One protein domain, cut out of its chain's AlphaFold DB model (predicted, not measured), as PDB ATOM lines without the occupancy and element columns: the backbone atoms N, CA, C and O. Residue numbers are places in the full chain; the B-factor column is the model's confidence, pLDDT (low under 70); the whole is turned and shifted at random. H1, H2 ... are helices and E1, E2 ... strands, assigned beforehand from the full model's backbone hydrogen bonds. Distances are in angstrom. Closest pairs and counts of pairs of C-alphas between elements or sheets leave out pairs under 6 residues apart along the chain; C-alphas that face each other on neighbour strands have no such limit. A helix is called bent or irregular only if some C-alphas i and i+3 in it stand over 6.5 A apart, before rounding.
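AT A GLANCE: This is residues 2 to 70 of the 156 residues of a protein of Yimella lutea (UniProt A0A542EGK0). A small sheet of three parallel strands, E1 E2 E3, has two helices, H2 and H3, side by side and running back against the strands; the fit is loose, for H3 is on the sheet but only grazes it with its residues 58 to 62, and H2 is not on it. The short helix H1 is at one end of the long axis, and the far part of the unnamed stretch 41 to 53 is at the other. You have 69 printed residues with three named helices and three named strands in the order H1 E1 H2 E2 H3 E3, of the mixed class. The whole is compact, with a radius of gyration of the C-alphas of 11.5 A, yet elongated, spanning 36 by 20 by 17 A.

HOW THE PARTS SIT: Begin at the inner strand E2, residues 36 to 40. On one side is the edge strand E1, residues 11 to 14, parallel at 26 degrees; look for N 12 and O 36, 2.8 A, and N 38 and O 12, 3.0 A, within hydrogen-bond range. The other edge strand is E3, residues 67 to 69, parallel to E2 at 7 degrees, with N 39 and O 67 at 2.9 A. Find H3 at residues 54 to 62: it is on the sheet but only grazes it, with its residues 58 to 62. Its closest C-alphas to E3 are those of Ala 62 and Val 68, 6.4 A apart. H2, residues 23 to 32, is not on the sheet; it and H3 only just touch, with 3 pairs of C-alphas within 8 A, the closest those of Leu 27 and Phe 61, 7.0 A. They run the same way at a shallow tilt of 13 degrees. E1, H2, E2 and E2, H3, E3 are strand-helix-strand units, two parallel neighbour strands with a helix between, each with a right-handed crossover. H1, residues 2 to 5, is not on the sheet and is apart from H2 and H3. In H2 every O i to N i+4 pair is within hydrogen-bond range, in H3 3 of 5; H1 is too short for such a pair.

IN THESE COORDINATES: Find C-alpha 2 at (-20.710, 0.448, -6.143), where H1 begins. E1 is 9.8 A long and E2 14.0 A. H2 starts at C-alpha 23, (-22.486, -14.258, 4.861), and runs 14.4 A. H3, 11.9 A, is only just irregular: C-alphas 56 and 59 are 6.7 A apart. E3 ends at C-alpha 69, (-28.964, -2.605, 14.069).

THE WHOLE: The two C-alphas farthest apart are those of Ser 4 and Arg 52, 36.9 A. The link E2 to H3, 13 residues, is long; E1 to H2 is short, and the other links are tight. The printed part has no cut; its mean pLDDT is 96.7, and no printed residue is under 70.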
ATOM      1  N   TRP A   2     -21.227  -0.144  -7.398       96.00
ATOM      2  CA  TRP A   2     -20.710   0.448  -6.143       96.00
ATOM      3  C   TRP A   2     -19.428   1.285  -6.303       96.00
ATOM      4  O   TRP A   2     -19.408   2.454  -5.946       96.00
ATOM      5  N   ARG A   3     -18.361   0.717  -6.890       96.06
ATOM      6  CA  ARG A   3     -17.059   1.406  -7.042       96.06
ATOM      7  C   ARG A   3     -17.096   2.645  -7.945       96.06
ATOM      8  O   ARG A   3     -16.178   3.446  -7.877       96.06
ATOM      9  N   SER A   4     -18.116   2.776  -8.790       95.38
ATOM     10  CA  SER A   4     -18.307   3.936  -9.667       95.38
ATOM     11  C   SER A   4     -19.188   5.021  -9.040       95.38
ATOM     12  O   SER A   4     -19.359   6.068  -9.648       95.38
ATOM     13  N   THR A   5     -19.778   4.763  -7.869       95.88
ATOM     14  CA  THR A   5     -20.769   5.649  -7.234       95.88
ATOM     15  C   THR A   5     -20.350   6.065  -5.828       95.88
ATOM     16  O   THR A   5     -20.578   7.203  -5.450       95.88
ATOM     17  N   VAL A   6     -19.733   5.162  -5.063       98.06
ATOM     18  CA  VAL A   6     -19.392   5.379  -3.654       98.06
ATOM     19  C   VAL A   6     -17.914   5.737  -3.531       98.06
ATOM     20  O   VAL A   6     -17.032   4.908  -3.780       98.06
ATOM     21  N   GLY A   7     -17.645   6.972  -3.128       97.75
ATOM     22  CA  GLY A   7     -16.334   7.463  -2.739       97.75
ATOM     23  C   GLY A   7     -15.896   6.950  -1.364       97.75
ATOM     24  O   GLY A   7     -16.673   6.425  -0.571       97.75
ATOM     25  N   LYS A   8     -14.607   7.115  -1.045       96.25
ATOM     26  CA  LYS A   8     -14.019   6.617   0.215       96.25
ATOM     27  C   LYS A   8     -14.620   7.239   1.486       96.25
ATOM     28  O   LYS A   8     -14.574   6.605   2.534       96.25
ATOM     29  N   ASN A   9     -15.157   8.454   1.383       96.81
ATOM     30  CA  ASN A   9     -15.687   9.219   2.514       96.81
ATOM     31  C   ASN A   9     -17.215   9.147   2.622       96.81
ATOM     32  O   ASN A   9     -17.769   9.621   3.613       96.81
ATOM     33  N   ASP A  10     -17.881   8.563   1.627       97.81
ATOM     34  CA  ASP A  10     -19.335   8.484   1.598       97.81
ATOM     35  C   ASP A  10     -19.823   7.509   2.664       97.81
ATOM     36  O   ASP A  10     -19.172   6.499   2.950       97.81
ATOM     37  N   LEU A  11     -20.983   7.804   3.244       97.31
ATOM     38  CA  LEU A  11     -21.680   6.903   4.148       97.31
ATOM     39  C   LEU A  11     -22.800   6.196   3.392       97.31
ATOM     40  O   LEU A  11     -23.699   6.845   2.868       97.31
ATOM     41  N   VAL A  12     -22.781   4.866   3.402       98.00
ATOM     42  CA  VAL A  12     -23.845   4.046   2.824       98.00
ATOM     43  C   VAL A  12     -24.612   3.334   3.929       98.00
ATOM     44  O   VAL A  12     -24.036   2.586   4.726       98.00
ATOM     45  N   TRP A  13     -25.925   3.551   3.949       98.19
ATOM     46  CA  TRP A  13     -26.866   2.766   4.738       98.19
ATOM     47  C   TRP A  13     -27.386   1.600   3.903       98.19
ATOM     48  O   TRP A  13     -27.921   1.792   2.815       98.19
ATOM     49  N   ILE A  14     -27.225   0.389   4.422       98.38
ATOM     50  CA  ILE A  14     -27.684  -0.849   3.796       98.38
ATOM     51  C   ILE A  14     -28.899  -1.330   4.579       98.38
ATOM     52  O   ILE A  14     -28.783  -1.613   5.770       98.38
ATOM     53  N   LEU A  15     -30.058  -1.418   3.930       98.19
ATOM     54  CA  LEU A  15     -31.290  -1.889   4.569       98.19
ATOM     55  C   LEU A  15     -31.502  -3.379   4.306       98.19
ATOM     56  O   LEU A  15     -32.497  -3.777   3.706       98.19
ATOM     57  N   GLY A  16     -30.542  -4.169   4.777       96.94
ATOM     58  CA  GLY A  16     -30.651  -5.611   4.953       96.94
ATOM     59  C   GLY A  16     -30.372  -6.463   3.721       96.94
ATOM     60  O   GLY A  16     -30.077  -5.956   2.639       96.94
ATOM     61  N   ASP A  17     -30.467  -7.773   3.936       96.56
ATOM     62  CA  ASP A  17     -30.337  -8.844   2.948       96.56
ATOM     63  C   ASP A  17     -29.068  -8.731   2.102       96.56
ATOM     64  O   ASP A  17     -29.075  -8.784   0.871       96.56
ATOM     65  N   LEU A  18     -27.927  -8.630   2.787       93.06
ATOM     66  CA  LEU A  18     -26.618  -8.539   2.143       93.06
ATOM     67  C   LEU A  18     -26.290  -9.785   1.303       93.06
ATOM     68  O   LEU A  18     -25.416  -9.769   0.433       93.06
ATOM     69  N   HIS A  19     -26.949 -10.898   1.608       88.31
ATOM     70  CA  HIS A  19     -26.673 -12.184   1.008       88.31
ATOM     71  C   HIS A  19     -27.876 -13.125   1.096       88.31
ATOM     72  O   HIS A  19     -28.709 -12.996   1.985       88.31
ATOM     73  N   MET A  20     -27.895 -14.132   0.221       83.62
ATOM     74  CA  MET A  20     -28.835 -15.258   0.301       83.62
ATOM     75  C   MET A  20     -28.204 -16.506   0.932       83.62
ATOM     76  O   MET A  20     -28.896 -17.336   1.516       83.62
ATOM     77  N   SER A  21     -26.883 -16.656   0.809       80.50
ATOM     78  CA  SER A  21     -26.108 -17.736   1.420       80.50
ATOM     79  C   SER A  21     -24.643 -17.324   1.597       80.50
ATOM     80  O   SER A  21     -24.105 -16.525   0.828       80.50
ATOM     81  N   GLY A  22     -23.997 -17.826   2.655       88.94
ATOM     82  CA  GLY A  22     -22.568 -17.606   2.916       88.94
ATOM     83  C   GLY A  22     -22.175 -16.175   3.313       88.94
ATOM     84  O   GLY A  22     -21.377 -15.547   2.614       88.94
ATOM     85  N   TYR A  23     -22.678 -15.665   4.450       94.00
ATOM     86  CA  TYR A  23     -22.486 -14.258   4.861       94.00
ATOM     87  C   TYR A  23     -21.018 -13.839   4.925       94.00
ATOM     88  O   TYR A  23     -20.699 -12.707   4.586       94.00
ATOM     89  N   ARG A  24     -20.106 -14.747   5.293       96.12
ATOM     90  CA  ARG A  24     -18.668 -14.448   5.400       96.12
ATOM     91  C   ARG A  24     -18.087 -13.914   4.091       96.12
ATOM     92  O   ARG A  24     -17.444 -12.873   4.090       96.12
ATOM     93  N   ARG A  25     -18.415 -14.548   2.962       96.06
ATOM     94  CA  ARG A  25     -17.970 -14.096   1.635       96.06
ATOM     95  C   ARG A  25     -18.596 -12.756   1.244       96.06
ATOM     96  O   ARG A  25     -17.971 -11.965   0.540       96.06
ATOM     97  N   ALA A  26     -19.838 -12.504   1.657       96.25
ATOM     98  CA  ALA A  26     -20.484 -11.213   1.435       96.25
ATOM     99  C   ALA A  26     -19.797 -10.106   2.250       96.25
ATOM    100  O   ALA A  26     -19.469  -9.058   1.699       96.25
ATOM    101  N   LEU A  27     -19.485 -10.371   3.519       98.12
ATOM    102  CA  LEU A  27     -18.753  -9.462   4.399       98.12
ATOM    103  C   LEU A  27     -17.344  -9.151   3.884       98.12
ATOM    104  O   LEU A  27     -16.978  -7.984   3.820       98.12
ATOM    105  N   GLU A  28     -16.590 -10.156   3.427       97.56
ATOM    106  CA  GLU A  28     -15.275  -9.957   2.793       97.56
ATOM    107  C   GLU A  28     -15.358  -8.990   1.602       97.56
ATOM    108  O   GLU A  28     -14.544  -8.074   1.461       97.56
ATOM    109  N   ARG A  29     -16.383  -9.147   0.755       96.38
ATOM    110  CA  ARG A  29     -16.621  -8.235  -0.372       96.38
ATOM    111  C   ARG A  29     -16.971  -6.833   0.107       96.38
ATOM    112  O   ARG A  29     -16.431  -5.871  -0.432       96.38
ATOM    113  N   MET A  30     -17.837  -6.707   1.111       97.50
ATOM    114  CA  MET A  30     -18.222  -5.409   1.665       97.50
ATOM    115  C   MET A  30     -17.053  -4.680   2.323       97.50
ATOM    116  O   MET A  30     -16.928  -3.468   2.141       97.50
ATOM    117  N   ALA A  31     -16.166  -5.394   3.013       97.81
ATOM    118  CA  ALA A  31     -14.958  -4.827   3.603       97.81
ATOM    119  C   ALA A  31     -14.029  -4.223   2.533       97.81
ATOM    120  O   ALA A  31     -13.462  -3.153   2.735       97.81
ATOM    121  N   ALA A  32     -13.930  -4.857   1.360       97.62
ATOM    122  CA  ALA A  32     -13.079  -4.400   0.260       97.62
ATOM    123  C   ALA A  32     -13.674  -3.251  -0.587       97.62
ATOM    124  O   ALA A  32     -12.981  -2.690  -1.448       97.62
ATOM    125  N   LEU A  33     -14.963  -2.932  -0.424       97.88
ATOM    126  CA  LEU A  33     -15.630  -1.852  -1.156       97.88
ATOM    127  C   LEU A  33     -15.378  -0.487  -0.490       97.88
ATOM    128  O   LEU A  33     -15.298  -0.417   0.735       97.88
ATOM    129  N   PRO A  34     -15.277   0.613  -1.262       98.06
ATOM    130  CA  PRO A  34     -15.108   1.952  -0.698       98.06
ATOM    131  C   PRO A  34     -16.341   2.400   0.099       98.06
ATOM    132  O   PRO A  34     -17.434   1.845  -0.052       98.06
ATOM    133  N   GLY A  35     -16.144   3.432   0.917       98.12
ATOM    134  CA  GLY A  35     -17.186   4.063   1.715       98.12
ATOM    135  C   GLY A  35     -17.302   3.480   3.118       98.12
ATOM    136  O   GLY A  35     -16.969   2.319   3.385       98.12
ATOM    137  N   ARG A  36     -17.800   4.322   4.013       98.31
ATOM    138  CA  ARG A  36     -18.230   3.986   5.365       98.31
ATOM    139  C   ARG A  36     -19.594   3.319   5.288       98.31
ATOM    140  O   ARG A  36     -20.410   3.679   4.441       98.31
ATOM    141  N   LYS A  37     -19.852   2.323   6.132       98.56
ATOM    142  CA  LYS A  37     -21.014   1.442   5.950       98.56
ATOM    143  C   LYS A  37     -21.730   1.209   7.263       98.56
ATOM    144  O   LYS A  37     -21.094   0.926   8.276       98.56
ATOM    145  N   ARG A  38     -23.053   1.286   7.220       98.69
ATOM    146  CA  ARG A  38     -23.953   0.944   8.324       98.69
ATOM    147  C   ARG A  38     -25.039   0.033   7.793       98.69
ATOM    148  O   ARG A  38     -25.472   0.207   6.656       98.69
ATOM    149  N   ILE A  39     -25.467  -0.923   8.602       98.69
ATOM    150  CA  ILE A  39     -26.470  -1.900   8.202       98.69
ATOM    151  C   ILE A  39     -27.640  -1.915   9.179       98.69
ATOM    152  O   ILE A  39     -27.467  -1.981  10.398       98.69
ATOM    153  N   VAL A  40     -28.837  -1.864   8.602       98.75
ATOM    154  CA  VAL A  40     -30.084  -2.269   9.237       98.75
ATOM    155  C   VAL A  40     -30.377  -3.677   8.738       98.75
ATOM    156  O   VAL A  40     -30.660  -3.860   7.561       98.75
ATOM    157  N   LEU A  41     -30.216  -4.669   9.605       98.69
ATOM    158  CA  LEU A  41     -30.242  -6.089   9.267       98.69
ATOM    159  C   LEU A  41     -31.587  -6.507   8.665       98.69
ATOM    160  O   LEU A  41     -32.644  -6.144   9.183       98.69
ATOM    161  N   GLY A  42     -31.525  -7.307   7.604       98.19
ATOM    162  CA  GLY A  42     -32.675  -7.953   6.980       98.19
ATOM    163  C   GLY A  42     -32.871  -9.392   7.429       98.19
ATOM    164  O   GLY A  42     -32.053  -9.949   8.168       98.19
ATOM    165  N   ASN A  43     -33.970 -10.014   6.999       96.88
ATOM    166  CA  ASN A  43     -34.304 -11.364   7.447       96.88
ATOM    167  C   ASN A  43     -33.315 -12.423   6.956       96.88
ATOM    168  O   ASN A  43     -33.213 -13.485   7.572       96.88
ATOM    169  N   HIS A  44     -32.588 -12.168   5.870       97.00
ATOM    170  CA  HIS A  44     -31.556 -13.079   5.402       97.00
ATOM    171  C   HIS A  44     -30.214 -12.864   6.094       97.00
ATOM    172  O   HIS A  44     -29.390 -13.772   6.065       97.00
ATOM    173  N   ASP A  45     -29.981 -11.738   6.770       97.94
ATOM    174  CA  ASP A  45     -28.702 -11.477   7.423       97.94
ATOM    175  C   ASP A  45     -28.526 -12.335   8.675       97.94
ATOM    176  O   ASP A  45     -29.314 -12.270   9.614       97.94
ATOM    177  N   ALA A  46     -27.440 -13.107   8.728       97.25
ATOM    178  CA  ALA A  46     -27.208 -14.082   9.795       97.25
ATOM    179  C   ALA A  46     -27.123 -13.463  11.202       97.25
ATOM    180  O   ALA A  46     -27.356 -14.162  12.185       97.25
ATOM    181  N   ALA A  47     -26.787 -12.172  11.301       97.69
ATOM    182  CA  ALA A  47     -26.741 -11.424  12.556       97.69
ATOM    183  C   ALA A  47     -28.118 -10.910  13.019       97.69
ATOM    184  O   ALA A  47     -28.221 -10.375  14.122       97.69
ATOM    185  N   HIS A  48     -29.179 -11.042  12.211       98.31
ATOM    186  CA  HIS A  48     -30.519 -10.609  12.607       98.31
ATOM    187  C   HIS A  48     -31.025 -11.471  13.777       98.31
ATOM    188  O   HIS A  48     -30.964 -12.699  13.682       98.31
ATOM    189  N   PRO A  49     -31.581 -10.889  14.858       97.75
ATOM    190  CA  PRO A  49     -31.969 -11.611  16.081       97.75
ATOM    191  C   PRO A  49     -33.066 -12.666  15.885       97.75
ATOM    192  O   PRO A  49     -33.332 -13.454  16.786       97.75
ATOM    193  N   MET A  50     -33.690 -12.716  14.708       97.12
ATOM    194  CA  MET A  50     -34.577 -13.820  14.337       97.12
ATOM    195  C   MET A  50     -33.844 -15.160  14.194       97.12
ATOM    196  O   MET A  50     -34.470 -16.214  14.285       97.12
ATOM    197  N   HIS A  51     -32.533 -15.128  13.956       96.56
ATOM    198  CA  HIS A  51     -31.710 -16.321  13.830       96.56
ATOM    199  C   HIS A  51     -31.143 -16.698  15.193       96.56
ATOM    200  O   HIS A  51     -30.466 -15.907  15.844       96.56
ATOM    201  N   ARG A  52     -31.329 -17.956  15.601       96.62
ATOM    202  CA  ARG A  52     -30.794 -18.481  16.872       96.62
ATOM    203  C   ARG A  52     -29.273 -18.301  17.009       96.62
ATOM    204  O   ARG A  52     -28.760 -18.201  18.117       96.62
ATOM    205  N   THR A  53     -28.552 -18.271  15.890       95.38
ATOM    206  CA  THR A  53     -27.090 -18.115  15.828       95.38
ATOM    207  C   THR A  53     -26.629 -16.661  15.670       95.38
ATOM    208  O   THR A  53     -25.435 -16.437  15.475       95.38
ATOM    209  N   ALA A  54     -27.532 -15.678  15.776       97.06
ATOM    210  CA  ALA A  54     -27.233 -14.261  15.560       97.06
ATOM    211  C   ALA A  54     -26.053 -13.753  16.393       97.06
ATOM    212  O   ALA A  54     -25.176 -13.079  15.860       97.06
ATOM    213  N   GLY A  55     -25.967 -14.150  17.668       96.94
ATOM    214  CA  GLY A  55     -24.862 -13.749  18.544       96.94
ATOM    215  C   GLY A  55     -23.483 -14.153  18.010       96.94
ATOM    216  O   GLY A  55     -22.546 -13.365  18.075       96.94
ATOM    217  N   ALA A  56     -23.363 -15.338  17.401       96.44
ATOM    218  CA  ALA A  56     -22.108 -15.797  16.802       96.44
ATOM    219  C   ALA A  56     -21.788 -15.094  15.471       96.44
ATOM    220  O   ALA A  56     -20.624 -14.973  15.095       96.44
ATOM    221  N   ALA A  57     -22.815 -14.642  14.746       97.00
ATOM    222  CA  ALA A  57     -22.660 -13.919  13.486       97.00
ATOM    223  C   ALA A  57     -22.437 -12.409  13.681       97.00
ATOM    224  O   ALA A  57     -21.906 -11.768  12.779       97.00
ATOM    225  N   PHE A  58     -22.807 -11.843  14.835       97.94
ATOM    226  CA  PHE A  58     -22.741 -10.402  15.084       97.94
ATOM    227  C   PHE A  58     -21.319  -9.839  14.973       97.94
ATOM    228  O   PHE A  58     -21.129  -8.846  14.278       97.94
ATOM    229  N   GLY A  59     -20.325 -10.490  15.593       98.12
ATOM    230  CA  GLY A  59     -18.918 -10.054  15.554       98.12
ATOM    231  C   GLY A  59     -18.407  -9.797  14.129       98.12
ATOM    232  O   GLY A  59     -18.055  -8.663  13.823       98.12
ATOM    233  N   PRO A  60     -18.493 -10.783  13.214       97.94
ATOM    234  CA  PRO A  60     -18.143 -10.583  11.809       97.94
ATOM    235  C   PRO A  60     -18.837  -9.396  11.122       97.94
ATOM    236  O   PRO A  60     -18.226  -8.733  10.290       97.94
ATOM    237  N   PHE A  61     -20.109  -9.117  11.428       98.50
ATOM    238  CA  PHE A  61     -20.795  -7.938  10.884       98.50
ATOM    239  C   PHE A  61     -20.238  -6.643  11.491       98.50
ATOM    240  O   PHE A  61     -19.999  -5.684  10.760       98.50
ATOM    241  N   ALA A  62     -20.005  -6.617  12.804       98.44
ATOM    242  CA  ALA A  62     -19.446  -5.465  13.510       98.44
ATOM    243  C   ALA A  62     -18.012  -5.124  13.061       98.44
ATOM    244  O   ALA A  62     -17.637  -3.955  13.082       98.44
ATOM    245  N   ASP A  63     -17.244  -6.104  12.577       98.31
ATOM    246  CA  ASP A  63     -15.916  -5.873  11.988       98.31
ATOM    247  C   ASP A  63     -15.977  -5.109  10.646       98.31
ATOM    248  O   ASP A  63     -14.994  -4.498  10.226       98.31
ATOM    249  N   VAL A  64     -17.121  -5.144   9.949       98.44
ATOM    250  CA  VAL A  64     -17.294  -4.557   8.605       98.44
ATOM    251  C   VAL A  64     -18.120  -3.271   8.621       98.44
ATOM    252  O   VAL A  64     -17.902  -2.385   7.789       98.44
ATOM    253  N   PHE A  65     -19.085  -3.166   9.532       98.62
ATOM    254  CA  PHE A  65     -20.037  -2.063   9.593       98.62
ATOM    255  C   PHE A  65     -19.822  -1.217  10.846       98.62
ATOM    256  O   PHE A  65     -19.782  -1.735  11.954       98.62
ATOM    257  N   GLU A  66     -19.806   0.108  10.685       98.44
ATOM    258  CA  GLU A  66     -19.718   1.055  11.810       98.44
ATOM    259  C   GLU A  66     -20.921   0.958  12.755       98.44
ATOM    260  O   GLU A  66     -20.862   1.390  13.904       98.44
ATOM    261  N   GLN A  67     -22.043   0.455  12.242       98.38
ATOM    262  CA  GLN A  67     -23.272   0.260  12.988       98.38
ATOM    263  C   GLN A  67     -24.020  -0.944  12.422       98.38
ATOM    264  O   GLN A  67     -24.212  -1.043  11.208       98.38
ATOM    265  N   VAL A  68     -24.475  -1.813  13.324       98.56
ATOM    266  CA  VAL A  68     -25.280  -3.000  13.032       98.56
ATOM    267  C   VAL A  68     -26.523  -2.946  13.915       98.56
ATOM    268  O   VAL A  68     -26.423  -3.102  15.133       98.56
ATOM    269  N   THR A  69     -27.691  -2.687  13.331       98.38
ATOM    270  CA  THR A  69     -28.964  -2.605  14.069       98.38
ATOM    271  C   THR A  69     -30.094  -3.299  13.313       98.38
ATOM    272  O   THR A  69     -29.925  -3.680  12.165       98.38
ATOM    273  N   THR A  70     -31.256  -3.491  13.937       98.38
ATOM    274  CA  THR A  70     -32.486  -3.960  13.257       98.38
ATOM    275  C   THR A  70     -33.416  -2.818  12.856       98.38
ATOM    276  O   THR A  70     -34.293  -2.987  12.017       98.38
TER     277      THR A  70